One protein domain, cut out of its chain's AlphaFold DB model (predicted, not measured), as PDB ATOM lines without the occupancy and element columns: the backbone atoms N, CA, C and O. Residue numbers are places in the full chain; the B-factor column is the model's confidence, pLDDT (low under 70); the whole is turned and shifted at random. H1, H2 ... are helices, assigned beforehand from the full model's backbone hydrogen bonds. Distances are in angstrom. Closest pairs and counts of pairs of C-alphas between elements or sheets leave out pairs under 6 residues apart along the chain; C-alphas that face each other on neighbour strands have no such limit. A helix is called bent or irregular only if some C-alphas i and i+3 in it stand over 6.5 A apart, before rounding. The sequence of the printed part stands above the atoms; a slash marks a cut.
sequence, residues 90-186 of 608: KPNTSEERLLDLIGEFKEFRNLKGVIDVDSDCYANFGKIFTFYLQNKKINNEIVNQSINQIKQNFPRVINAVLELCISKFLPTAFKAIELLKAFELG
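What this domain is: This is residues 90 to 186 of the 608 residues of the protein "PRE-mRNA splicing helicase" of Nosema bombycis (strain CQ1 / CVCC 102059) (UniProt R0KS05). A long bent helix, H3, runs along the domain; H4 folds back beside its second arm as a hairpin, and short H2, next to H1, crosses its first arm. The 97 printed residues include four named helices, H1 to H4, and no named strand: all helix. The whole is compact, radius of gyration of the C-alphas 13.4 A, and elongated, 41 by 26 by 22 A.

Where its parts are: Find C-alpha 95 at (135.922, 288.711, 189.354); H1 runs from there to residue 103. H2 is residues 125 to 133. H3, residues 141 to 166, assigned as one helix by its hydrogen bonds, is bent: C-alphas 152 and 155 are 7.3 A apart. Its arms are H3a, residues 141 to 152, 16.6 A, and H3b, residues 155 to 166, 16.1 A. H4, residues 170 to 185, 22.8 A, ends at C-alpha 185 at (127.955, 289.900, 204.903).

How they stand to each other: H1 touches H2, closest C-alphas Gly 103 and Phe 125, 5.0 A. H2 touches H3a, about perpendicular at 88 degrees, closest C-alphas Tyr 132 and Ile 147, 7.0 A. The hairpin H3b and H4 has a shallow tilt of 20 degrees, closest C-alphas Leu 162 and Ala 173, 5.0 A. Every O i to N i+4 pair is within hydrogen-bond range in H1, H2, H3a, H3b and H4.

The domain as a whole: The printed part has no cut. Residues 104 to 124 form the long link; pLDDT is under 70 at 112 to 123, 138 and 167.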
ATOM      1  N   LYS A  90     132.038 286.303 179.055       89.94
ATOM      2  CA  LYS A  90     132.746 285.097 178.617       89.94
ATOM      3  C   LYS A  90     132.627 283.980 179.674       89.94
ATOM      4  O   LYS A  90     132.390 284.276 180.847       89.94
ATOM      5  N   PRO A  91     132.843 282.700 179.306       81.25
ATOM      6  CA  PRO A  91     132.770 281.578 180.251       81.25
ATOM      7  C   PRO A  91     133.678 281.704 181.481       81.25
ATOM      8  O   PRO A  91     133.286 281.306 182.572       81.25
ATOM      9  N   ASN A  92     134.866 282.297 181.313       83.88
ATOM     10  CA  ASN A  92     135.886 282.433 182.358       83.88
ATOM     11  C   ASN A  92     136.148 283.901 182.728       83.88
ATOM     12  O   ASN A  92     137.291 284.303 182.935       83.88
ATOM     13  N   THR A  93     135.099 284.721 182.800       88.44
ATOM     14  CA  THR A  93     135.207 286.118 183.246       88.44
ATOM     15  C   THR A  93     135.837 286.189 184.646       88.44
ATOM     16  O   THR A  93     135.394 285.485 185.556       88.44
ATOM     17  N   SER A  94     136.895 286.985 184.839       92.44
ATOM     18  CA  SER A  94     137.500 287.220 186.166       92.44
ATOM     19  C   SER A  94     136.540 287.984 187.088       92.44
ATOM     20  O   SER A  94     135.591 288.594 186.609       92.44
ATOM     21  N   GLU A  95     136.763 287.956 188.406       91.75
ATOM     22  CA  GLU A  95     135.922 288.711 189.354       91.75
ATOM     23  C   GLU A  95     135.952 290.221 189.055       91.75
ATOM     24  O   GLU A  95     134.901 290.843 188.941       91.75
ATOM     25  N   GLU A  96     137.139 290.782 188.803       90.69
ATOM     26  CA  GLU A  96     137.314 292.186 188.402       90.69
ATOM     27  C   GLU A  96     136.528 292.517 187.128       90.69
ATOM     28  O   GLU A  96     135.727 293.451 187.107       90.69
ATOM     29  N   ARG A  97     136.659 291.686 186.084       92.62
ATOM     30  CA  ARG A  97     135.924 291.900 184.834       92.62
ATOM     31  C   ARG A  97     134.415 291.738 185.018       92.62
ATOM     32  O   ARG A  97     133.650 292.401 184.324       92.62
ATOM     33  N   LEU A  98     133.975 290.855 185.915       94.25
ATOM     34  CA  LEU A  98     132.563 290.693 186.251       94.25
ATOM     35  C   LEU A  98     132.021 291.959 186.924       94.25
ATOM     36  O   LEU A  98     130.949 292.422 186.544       94.25
ATOM     37  N   LEU A  99     132.773 292.543 187.861       93.75
ATOM     38  CA  LEU A  99     132.418 293.815 188.488       93.75
ATOM     39  C   LEU A  99     132.373 294.956 187.469       93.75
ATOM     40  O   LEU A  99     131.426 295.733 187.502       93.75
ATOM     41  N   ASP A 100     133.316 295.030 186.526       91.38
ATOM     42  CA  ASP A 100     133.264 296.027 185.450       91.38
ATOM     43  C   ASP A 100     132.004 295.876 184.594       91.38
ATOM     44  O   ASP A 100     131.317 296.853 184.319       91.38
ATOM     45  N   LEU A 101     131.671 294.645 184.189       93.62
ATOM     46  CA  LEU A 101     130.470 294.367 183.399       93.62
ATOM     47  C   LEU A 101     129.183 294.706 184.153       93.62
ATOM     48  O   LEU A 101     128.241 295.201 183.541       93.62
ATOM     49  N   ILE A 102     129.135 294.452 185.462       94.81
ATOM     50  CA  ILE A 102     128.019 294.871 186.317       94.81
ATOM     51  C   ILE A 102     127.983 296.398 186.423       94.81
ATOM     52  O   ILE A 102     126.912 296.987 186.343       94.81
ATOM     53  N   GLY A 103     129.138 297.051 186.536       92.19
ATOM     54  CA  GLY A 103     129.258 298.507 186.603       92.19
ATOM     55  C   GLY A 103     128.660 299.242 185.402       92.19
ATOM     56  O   GLY A 103     128.234 300.381 185.546       92.19
ATOM     57  N   GLU A 104     128.561 298.585 184.244       91.94
ATOM     58  CA  GLU A 104     127.964 299.142 183.023       91.94
ATOM     59  C   GLU A 104     126.431 299.220 183.048       91.94
ATOM     60  O   GLU A 104     125.851 299.942 182.233       91.94
ATOM     61  N   PHE A 105     125.771 298.507 183.965       93.50
ATOM     62  CA  PHE A 105     124.320 298.584 184.120       93.50
ATOM     63  C   PHE A 105     123.907 300.011 184.490       93.50
ATOM     64  O   PHE A 105     124.610 300.715 185.221       93.50
ATOM     65  N   LYS A 106     122.744 300.458 184.015       91.50
ATOM     66  CA  LYS A 106     122.204 301.799 184.276       91.50
ATOM     67  C   LYS A 106     122.157 302.151 185.764       91.50
ATOM     68  O   LYS A 106     122.319 303.320 186.117       91.50
ATOM     69  N   GLU A 107     121.960 301.160 186.623       90.81
ATOM     70  CA  GLU A 107     121.966 301.273 188.079       90.81
ATOM     71  C   GLU A 107     123.318 301.722 188.644       90.81
ATOM     72  O   GLU A 107     123.340 302.290 189.735       90.81
ATOM     73  N   PHE A 108     124.426 301.499 187.928       91.69
ATOM     74  CA  PHE A 108     125.786 301.698 188.437       91.69
ATOM     75  C   PHE A 108     126.689 302.565 187.548       91.69
ATOM     76  O   PHE A 108     127.600 303.208 188.069       91.69
ATOM     77  N   ARG A 109     126.414 302.678 186.244       86.62
ATOM     78  CA  ARG A 109     127.286 303.375 185.273       86.62
ATOM     79  C   ARG A 109     127.535 304.855 185.574       86.62
ATOM     80  O   ARG A 109     128.497 305.441 185.095       86.62
ATOM     81  N   ASN A 110     126.632 305.469 186.339       82.38
ATOM     82  CA  ASN A 110     126.667 306.886 186.698       82.38
ATOM     83  C   ASN A 110     127.062 307.122 188.166       82.38
ATOM     84  O   ASN A 110     126.880 308.236 188.664       82.38
ATOM     85  N   LEU A 111     127.539 306.096 188.882       82.81
ATOM     86  CA  LEU A 111     128.013 306.275 190.252       82.81
ATOM     87  C   LEU A 111     129.180 307.263 190.275       82.81
ATOM     88  O   LEU A 111     130.051 307.256 189.408       82.81
ATOM     89  N   LYS A 112     129.177 308.133 191.284       68.12
ATOM     90  CA  LYS A 112     130.217 309.141 191.491       68.12
ATOM     91  C   LYS A 112     130.909 308.868 192.816       68.12
ATOM     92  O   LYS A 112     130.261 308.584 193.820       68.12
ATOM     93  N   GLY A 113     132.226 308.978 192.836       62.81
ATOM     94  CA  GLY A 113     133.004 308.859 194.058       62.81
ATOM     95  C   GLY A 113     134.451 309.232 193.795       62.81
ATOM     96  O   GLY A 113     135.036 308.773 192.817       62.81
ATOM     97  N   VAL A 114     135.007 310.071 194.665       56.16
ATOM     98  CA  VAL A 114     136.450 310.307 194.742       56.16
ATOM     99  C   VAL A 114     136.957 309.418 195.869       56.16
ATOM    100  O   VAL A 114     136.597 309.619 197.029       56.16
ATOM    101  N   ILE A 115     137.722 308.390 195.515       58.78
ATOM    102  CA  ILE A 115     138.497 307.590 196.466       58.78
ATOM    103  C   ILE A 115     139.955 308.021 196.238       58.78
ATOM    104  O   ILE A 115     140.644 307.401 195.437       58.78
ATOM    105  N   ASP A 116     140.380 309.137 196.843       52.38
ATOM    106  CA  ASP A 116     141.771 309.636 196.773       52.38
ATOM    107  C   ASP A 116     142.739 308.625 197.427       52.38
ATOM    108  O   ASP A 116     142.347 307.904 198.348       52.38
ATOM    109  N   VAL A 117     143.999 308.472 197.001       45.22
ATOM    110  CA  VAL A 117     145.010 309.501 196.692       45.22
ATOM    111  C   VAL A 117     145.843 309.052 195.474       45.22
ATOM    112  O   VAL A 117     146.273 307.904 195.442       45.22
ATOM    113  N   ASP A 118     146.084 309.953 194.522       40.31
ATOM    114  CA  ASP A 118     146.815 309.801 193.246       40.31
ATOM    115  C   ASP A 118     145.987 309.377 192.012       40.31
ATOM    116  O   ASP A 118     145.552 308.236 191.850       40.31
ATOM    117  N   SER A 119     145.921 310.321 191.065       38.50
ATOM    118  CA  SER A 119     145.420 310.267 189.679       38.50
ATOM    119  C   SER A 119     143.924 310.517 189.440       38.50
ATOM    120  O   SER A 119     143.059 310.088 190.198       38.50
ATOM    121  N   ASP A 120     143.655 311.193 188.317       37.50
ATOM    122  CA  ASP A 120     142.382 311.660 187.736       37.50
ATOM    123  C   ASP A 120     141.318 310.567 187.443       37.50
ATOM    124  O   ASP A 120     140.545 310.651 186.485       37.50
ATOM    125  N   CYS A 121     141.252 309.500 188.238       41.38
ATOM    126  CA  CYS A 121     140.318 308.397 188.062       41.38
ATOM    127  C   CYS A 121     139.000 308.648 188.806       41.38
ATOM    128  O   CYS A 121     138.890 308.389 190.006       41.38
ATOM    129  N   TYR A 122     137.950 309.026 188.075       47.56
ATOM    130  CA  TYR A 122     136.570 308.800 188.512       47.56
ATOM    131  C   TYR A 122     136.415 307.327 188.945       47.56
ATOM    132  O   TYR A 122     136.735 306.413 188.179       47.56
ATOM    133  N   ALA A 123     135.992 307.070 190.187       57.66
ATOM    134  CA  ALA A 123     135.918 305.705 190.701       57.66
ATOM    135  C   ALA A 123     134.834 304.897 189.962       57.66
ATOM    136  O   ALA A 123     133.649 305.205 190.062       57.66
ATOM    137  N   ASN A 124     135.246 303.838 189.254       76.81
ATOM    138  CA  ASN A 124     134.337 302.841 188.683       76.81
ATOM    139  C   ASN A 124     133.629 302.052 189.808       76.81
ATOM    140  O   ASN A 124     134.186 301.880 190.900       76.81
ATOM    141  N   PHE A 125     132.431 301.527 189.533       88.25
ATOM    142  CA  PHE A 125     131.612 300.706 190.433       88.25
ATOM    143  C   PHE A 125     132.431 299.657 191.204       88.25
ATOM    144  O   PHE A 125     132.313 299.572 192.425       88.25
ATOM    145  N   GLY A 126     133.321 298.919 190.527       87.62
ATOM    146  CA  GLY A 126     134.129 297.860 191.145       87.62
ATOM    147  C   GLY A 126     135.037 298.341 192.284       87.62
ATOM    148  O   GLY A 126     135.188 297.635 193.283       87.62
ATOM    149  N   LYS A 127     135.576 299.569 192.206       84.25
ATOM    150  CA  LYS A 127     136.401 300.158 193.279       84.25
ATOM    151  C   LYS A 127     135.551 300.529 194.491       84.25
ATOM    152  O   LYS A 127     135.915 300.191 195.615       84.25
ATOM    153  N   ILE A 128     134.404 301.178 194.267       86.75
ATOM    154  CA  ILE A 128     133.463 301.557 195.337       86.75
ATOM    155  C   ILE A 128     132.910 300.299 196.018       86.75
ATOM    156  O   ILE A 128     132.844 300.233 197.245       86.75
ATOM    157  N   PHE A 129     132.565 299.281 195.231       89.75
ATOM    158  CA  PHE A 129     132.077 297.999 195.723       89.75
ATOM    159  C   PHE A 129     133.131 297.274 196.567       89.75
ATOM    160  O   PHE A 129     132.860 296.911 197.709       89.75
ATOM    161  N   THR A 130     134.360 297.140 196.062       87.06
ATOM    162  CA  THR A 130     135.472 296.536 196.819       87.06
ATOM    163  C   THR A 130     135.754 297.299 198.113       87.06
ATOM    164  O   THR A 130     136.002 296.693 199.152       87.06
ATOM    165  N   PHE A 131     135.679 298.631 198.081       84.19
ATOM    166  CA  PHE A 131     135.840 299.456 199.274       84.19
ATOM    167  C   PHE A 131     134.732 299.190 200.305       84.19
ATOM    168  O   PHE A 131     135.022 299.057 201.495       84.19
ATOM    169  N   TYR A 132     133.477 299.069 199.854       86.94
ATOM    170  CA  TYR A 132     132.349 298.691 200.707       86.94
ATOM    171  C   TYR A 132     132.580 297.330 201.381       86.94
ATOM    172  O   TYR A 132     132.428 297.227 202.596       86.94
ATOM    173  N   LEU A 133     133.038 296.324 200.630       87.81
ATOM    174  CA  LEU A 133     133.347 294.991 201.167       87.81
ATOM    175  C   LEU A 133     134.467 294.987 202.221       87.81
ATOM    176  O   LEU A 133     134.561 294.060 203.021       87.81
ATOM    177  N   GLN A 134     135.324 296.011 202.243       82.31
ATOM    178  CA  GLN A 134     136.394 296.154 203.234       82.31
ATOM    179  C   GLN A 134     135.926 296.807 204.548       82.31
ATOM    180  O   GLN A 134     136.754 297.009 205.435       82.31
ATOM    181  N   ASN A 135     134.642 297.171 204.686       73.62
ATOM    182  CA  ASN A 135     134.075 297.859 205.860       73.62
ATOM    183  C   ASN A 135     134.872 299.096 206.321       73.62
ATOM    184  O   ASN A 135     134.880 299.462 207.500       73.62
ATOM    185  N   LYS A 136     135.562 299.769 205.397       70.25
ATOM    186  CA  LYS A 136     136.324 300.978 205.710       70.25
ATOM    187  C   LYS A 136     135.363 302.129 206.026       70.25
ATOM    188  O   LYS A 136     134.362 302.316 205.340       70.25
ATOM    189  N   LYS A 137     135.665 302.916 207.067       70.19
ATOM    190  CA  LYS A 137     134.873 304.105 207.433       70.19
ATOM    191  C   LYS A 137     135.017 305.187 206.359       70.19
ATOM    192  O   LYS A 137     136.131 305.475 205.927       70.19
ATOM    193  N   ILE A 138     133.897 305.790 205.957       67.88
ATOM    194  CA  ILE A 138     133.835 306.759 204.853       67.88
ATOM    195  C   ILE A 138     133.363 308.107 205.373       67.88
ATOM    196  O   ILE A 138     132.191 308.285 205.703       67.88
ATOM    197  N   ASN A 139     134.275 309.075 205.360       72.31
ATOM    198  CA  ASN A 139     134.000 310.473 205.695       72.31
ATOM    199  C   ASN A 139     133.698 311.305 204.431       72.31
ATOM    200  O   ASN A 139     134.094 312.460 204.338       72.31
ATOM    201  N   ASN A 140     133.050 310.708 203.426       78.50
ATOM    202  CA  ASN A 140     132.669 311.374 202.180       78.50
ATOM    203  C   ASN A 140     131.205 311.058 201.840       78.50
ATOM    204  O   ASN A 140     130.838 309.909 201.587       78.50
ATOM    205  N   GLU A 141     130.366 312.091 201.829       80.31
ATOM    206  CA  GLU A 141     128.927 311.965 201.599       80.31
ATOM    207  C   GLU A 141     128.590 311.420 200.202       80.31
ATOM    208  O   GLU A 141     127.705 310.576 200.074       80.31
ATOM    209  N   ILE A 142     129.341 311.815 199.169       79.62
ATOM    210  CA  ILE A 142     129.126 311.368 197.782       79.62
ATOM    211  C   ILE A 142     129.373 309.859 197.666       79.62
ATOM    212  O   ILE A 142     128.586 309.132 197.059       79.62
ATOM    213  N   VAL A 143     130.441 309.362 198.297       80.81
ATOM    214  CA  VAL A 143     130.750 307.924 198.310       80.81
ATOM    215  C   VAL A 143     129.686 307.152 199.102       80.81
ATOM    216  O   VAL A 143     129.245 306.092 198.660       80.81
ATOM    217  N   ASN A 144     129.206 307.703 200.221       83.69
ATOM    218  CA  ASN A 144     128.120 307.102 201.000       83.69
ATOM    219  C   ASN A 144     126.805 307.014 200.203       83.69
ATOM    220  O   ASN A 144     126.120 305.992 200.266       83.69
ATOM    221  N   GLN A 145     126.468 308.034 199.407       85.12
ATOM    222  CA  GLN A 145     125.312 307.994 198.501       85.12
ATOM    223  C   GLN A 145     125.462 306.894 197.443       85.12
ATOM    224  O   GLN A 145     124.541 306.095 197.258       85.12
ATOM    225  N   SER A 146     126.636 306.785 196.816       87.00
ATOM    226  CA  SER A 146     126.924 305.721 195.848       87.00
ATOM    227  C   SER A 146     126.825 304.325 196.468       87.00
ATOM    228  O   SER A 146     126.233 303.427 195.875       87.00
ATOM    229  N   ILE A 147     127.316 304.134 197.695       87.62
ATOM    230  CA  ILE A 147     127.172 302.862 198.417       87.62
ATOM    231  C   ILE A 147     125.709 302.556 198.729       87.62
ATOM    232  O   ILE A 147     125.295 301.406 198.603       87.62
ATOM    233  N   ASN A 148     124.902 303.549 199.100       88.75
ATOM    234  CA  ASN A 148     123.471 303.335 199.319       88.75
ATOM    235  C   ASN A 148     122.764 302.901 198.028       88.75
ATOM    236  O   ASN A 148     121.943 301.984 198.061       88.75
ATOM    237  N   GLN A 149     123.127 303.488 196.884       89.44
ATOM    238  CA  GLN A 149     122.619 303.069 195.579       89.44
ATOM    239  C   GLN A 149     123.060 301.642 195.217       89.44
ATOM    240  O   GLN A 149     122.239 300.857 194.736       89.44
ATOM    241  N   ILE A 150     124.314 301.273 195.504       91.44
ATOM    242  CA  ILE A 150     124.797 299.890 195.381       91.44
ATOM    243  C   ILE A 150     123.952 298.970 196.261       91.44
ATOM    244  O   ILE A 150     123.429 297.977 195.767       91.44
ATOM    245  N   LYS A 151     123.739 299.317 197.533       90.81
ATOM    246  CA  LYS A 151     122.999 298.464 198.468       90.81
ATOM    247  C   LYS A 151     121.568 298.174 198.031       90.81
ATOM    248  O   LYS A 151     121.080 297.067 198.234       90.81
ATOM    249  N   GLN A 152     120.907 299.159 197.433       90.00
ATOM    250  CA  GLN A 152     119.529 299.028 196.963       90.00
ATOM    251  C   GLN A 152     119.409 298.157 195.708       90.00
ATOM    252  O   GLN A 152     118.438 297.417 195.572       90.00
ATOM    253  N   ASN A 153     120.375 298.242 194.788       90.69
ATOM    254  CA  ASN A 153     120.240 297.647 193.456       90.69
ATOM    255  C   ASN A 153     121.072 296.372 193.262       90.69
ATOM    256  O   ASN A 153     120.673 295.496 192.495       90.69
ATOM    257  N   PHE A 154     122.207 296.236 193.954       94.62
ATOM    258  CA  PHE A 154     123.153 295.141 193.736       94.62
ATOM    259  C   PHE A 154     122.535 293.755 193.932       94.62
ATOM    260  O   PHE A 154     122.692 292.953 193.013       94.62
ATOM    261  N   PRO A 155     121.760 293.462 195.001       92.19
ATOM    262  CA  PRO A 155     121.145 292.143 195.174       92.19
ATOM    263  C   PRO A 155     120.280 291.724 193.984       92.19
ATOM    264  O   PRO A 155     120.302 290.572 193.560       92.19
ATOM    265  N   ARG A 156     119.530 292.664 193.405       92.69
ATOM    266  CA  ARG A 156     118.665 292.404 192.253       92.69
ATOM    267  C   ARG A 156     119.484 292.144 190.989       92.69
ATOM    268  O   ARG A 156     119.239 291.156 190.300       92.69
ATOM    269  N   VAL A 157     120.468 293.001 190.710       94.88
ATOM    270  CA  VAL A 157     121.319 292.895 189.513       94.88
ATOM    271  C   VAL A 157     122.187 291.634 189.564       94.88
ATOM    272  O   VAL A 157     122.241 290.897 188.583       94.88
ATOM    273  N   ILE A 158     122.810 291.321 190.707       94.62
ATOM    274  CA  ILE A 158     123.668 290.136 190.836       94.62
ATOM    275  C   ILE A 158     122.867 288.829 190.749       94.62
ATOM    276  O   ILE A 158     123.351 287.866 190.162       94.62
ATOM    277  N   ASN A 159     121.626 288.790 191.251       89.38
ATOM    278  CA  ASN A 159     120.750 287.625 191.080       89.38
ATOM    279  C   ASN A 159     120.331 287.427 189.614       89.38
ATOM    280  O   ASN A 159     120.272 286.291 189.146       89.38
ATOM    281  N   ALA A 160     120.099 288.511 188.869       89.56
ATOM    282  CA  ALA A 160     119.865 288.418 187.432       89.56
ATOM    283  C   ALA A 160     121.101 287.900 186.692       89.56
ATOM    284  O   ALA A 160     120.994 286.988 185.878       89.56
ATOM    285  N   VAL A 161     122.282 288.434 187.016       93.44
ATOM    286  CA  VAL A 161     123.572 287.968 186.486       93.44
ATOM    287  C   VAL A 161     123.790 286.486 186.783       93.44
ATOM    288  O   VAL A 161     124.152 285.731 185.882       93.44
ATOM    289  N   LEU A 162     123.508 286.044 188.009       89.94
ATOM    290  CA  LEU A 162     123.571 284.637 188.391       89.94
ATOM    291  C   LEU A 162     122.665 283.781 187.494       89.94
ATOM    292  O   LEU A 162     123.137 282.800 186.930       89.94
ATOM    293  N   GLU A 163     121.400 284.165 187.309       84.50
ATOM    294  CA  GLU A 163     120.432 283.425 186.480       84.50
ATOM    295  C   GLU A 163     120.800 283.433 184.980       84.50
ATOM    296  O   GLU A 163     120.607 282.433 184.288       84.50
ATOM    297  N   LEU A 164     121.406 284.517 184.479       86.56
ATOM    298  CA  LEU A 164     121.937 284.598 183.110       86.56
ATOM    299  C   LEU A 164     123.137 283.671 182.908       86.56
ATOM    300  O   LEU A 164     123.259 283.023 181.866       86.56
ATOM    301  N   CYS A 165     124.036 283.618 183.890       86.06
ATOM    302  CA  CYS A 165     125.262 282.839 183.804       86.06
ATOM    303  C   CYS A 165     125.046 281.363 184.113       86.06
ATOM    304  O   CYS A 165     125.770 280.542 183.561       86.06
ATOM    305  N   ILE A 166     124.077 280.991 184.950       80.94
ATOM    306  CA  ILE A 166     123.984 279.615 185.445       80.94
ATOM    307  C   ILE A 166     123.789 278.590 184.332       80.94
ATOM    308  O   ILE A 166     124.330 277.503 184.416       80.94
ATOM    309  N   SER A 167     123.090 278.947 183.254       68.69
ATOM    310  CA  SER A 167     122.853 278.044 182.120       68.69
ATOM    311  C   SER A 167     123.977 278.037 181.077       68.69
ATOM    312  O   SER A 167     124.026 277.127 180.254       68.69
ATOM    313  N   LYS A 168     124.870 279.041 181.072       74.12
ATOM    314  CA  LYS A 168     125.843 279.260 179.978       74.12
ATOM    315  C   LYS A 168     127.299 279.369 180.427       74.12
ATOM    316  O   LYS A 168     128.194 278.912 179.724       74.12
ATOM    317  N   PHE A 169     127.548 279.984 181.576       82.44
ATOM    318  CA  PHE A 169     128.863 280.383 182.075       82.44
ATOM    319  C   PHE A 169     128.990 280.049 183.570       82.44
ATOM    320  O   PHE A 169     129.069 280.943 184.415       82.44
ATOM    321  N   LEU A 170     129.012 278.752 183.900       82.25
ATOM    322  CA  LEU A 170     129.043 278.266 185.286       82.25
ATOM    323  C   LEU A 170     130.149 278.894 186.159       82.25
ATOM    324  O   LEU A 170     129.843 279.327 187.270       82.25
ATOM    325  N   PRO A 171     131.411 279.020 185.693       86.38
ATOM    326  CA  PRO A 171     132.462 279.623 186.513       86.38
ATOM    327  C   PRO A 171     132.169 281.087 186.866       86.38
ATOM    328  O   PRO A 171     132.513 281.552 187.953       86.38
ATOM    329  N   THR A 172     131.519 281.818 185.959       89.38
ATOM    330  CA  THR A 172     131.062 283.192 186.200       89.38
ATOM    331  C   THR A 172     129.874 283.213 187.168       89.38
ATOM    332  O   THR A 172     129.832 284.070 188.046       89.38
ATOM    333  N   ALA A 173     128.958 282.240 187.084       87.94
ATOM    334  CA  ALA A 173     127.852 282.085 188.034       87.94
ATOM    335  C   ALA A 173     128.353 281.851 189.474       87.94
ATOM    336  O   ALA A 173     127.839 282.458 190.411       87.94
ATOM    337  N   PHE A 174     129.407 281.048 189.658       89.25
ATOM    338  CA  PHE A 174     130.032 280.852 190.973       89.25
ATOM    339  C   PHE A 174     130.645 282.122 191.547       89.25
ATOM    340  O   PHE A 174     130.475 282.412 192.725       89.25
ATOM    341  N   LYS A 175     131.295 282.936 190.718       92.25
ATOM    342  CA  LYS A 175     131.775 284.248 191.173       92.25
ATOM    343  C   LYS A 175     130.610 285.160 191.549       92.25
ATOM    344  O   LYS A 175     130.678 285.840 192.563       92.25
ATOM    345  N   ALA A 176     129.525 285.141 190.774       92.88
ATOM    346  CA  ALA A 176     128.349 285.957 191.056       92.88
ATOM    347  C   ALA A 176     127.681 285.594 192.393       92.88
ATOM    348  O   ALA A 176     127.332 286.494 193.156       92.88
ATOM    349  N   ILE A 177     127.536 284.300 192.711       92.00
ATOM    350  CA  ILE A 177     126.946 283.884 193.992       92.00
ATOM    351  C   ILE A 177     127.871 284.195 195.176       92.00
ATOM    352  O   ILE A 177     127.380 284.637 196.209       92.00
ATOM    353  N   GLU A 178     129.195 284.053 195.043       92.69
ATOM    354  CA  GLU A 178     130.122 284.453 196.115       92.69
ATOM    355  C   GLU A 178     130.146 285.976 196.317       92.69
ATOM    356  O   GLU A 178     130.164 286.433 197.457       92.69
ATOM    357  N   LEU A 179     130.048 286.774 195.246       94.31
ATOM    358  CA  LEU A 179     129.902 288.232 195.344       94.31
ATOM    359  C   LEU A 179     128.603 288.647 196.046       94.31
ATOM    360  O   LEU A 179     128.613 289.603 196.821       94.31
ATOM    361  N   LEU A 180     127.492 287.940 195.802       93.12
ATOM    362  CA  LEU A 180     126.229 288.174 196.509       93.12
ATOM    363  C   LEU A 180     126.390 287.933 198.017       93.12
ATOM    364  O   LEU A 180     126.031 288.801 198.810       93.12
ATOM    365  N   LYS A 181     126.990 286.807 198.416       92.25
ATOM    366  CA  LYS A 181     127.232 286.476 199.833       92.25
ATOM    367  C   LYS A 181     128.173 287.471 200.503       92.25
ATOM    368  O   LYS A 181     127.896 287.958 201.596       92.25
ATOM    369  N   ALA A 182     129.274 287.796 199.828       92.19
ATOM    370  CA  ALA A 182     130.245 288.787 200.273       92.19
ATOM    371  C   ALA A 182     129.580 290.154 200.497       92.19
ATOM    372  O   ALA A 182     129.825 290.807 201.510       92.19
ATOM    373  N   PHE A 183     128.682 290.555 199.593       92.31
ATOM    374  CA  PHE A 183     127.903 291.781 199.721       92.31
ATOM    375  C   PHE A 183     126.942 291.760 200.920       92.31
ATOM    376  O   PHE A 183     126.880 292.748 201.655       92.31
ATOM    377  N   GLU A 184     126.208 290.662 201.123       88.88
ATOM    378  CA  GLU A 184     125.261 290.525 202.239       88.88
ATOM    379  C   GLU A 184     125.963 290.537 203.600       88.88
ATOM    380  O   GLU A 184     125.444 291.119 204.557       88.88
ATOM    381  N   LEU A 185     127.156 289.944 203.680       88.00
ATOM    382  CA  LEU A 185     127.955 289.900 204.903       88.00
ATOM    383  C   LEU A 185     128.845 291.139 205.097       88.00
ATOM    384  O   LEU A 185     129.303 291.398 206.208       88.00
ATOM    385  N   GLY A 186     129.097 291.907 204.033       88.75
ATOM    386  CA  GLY A 186     130.054 293.013 204.043       88.75
ATOM    387  C   GLY A 186     131.488 292.523 204.259       88.75
ATOM    388  O   GLY A 186     132.173 293.002 205.158       88.75
TER     389      GLY A 186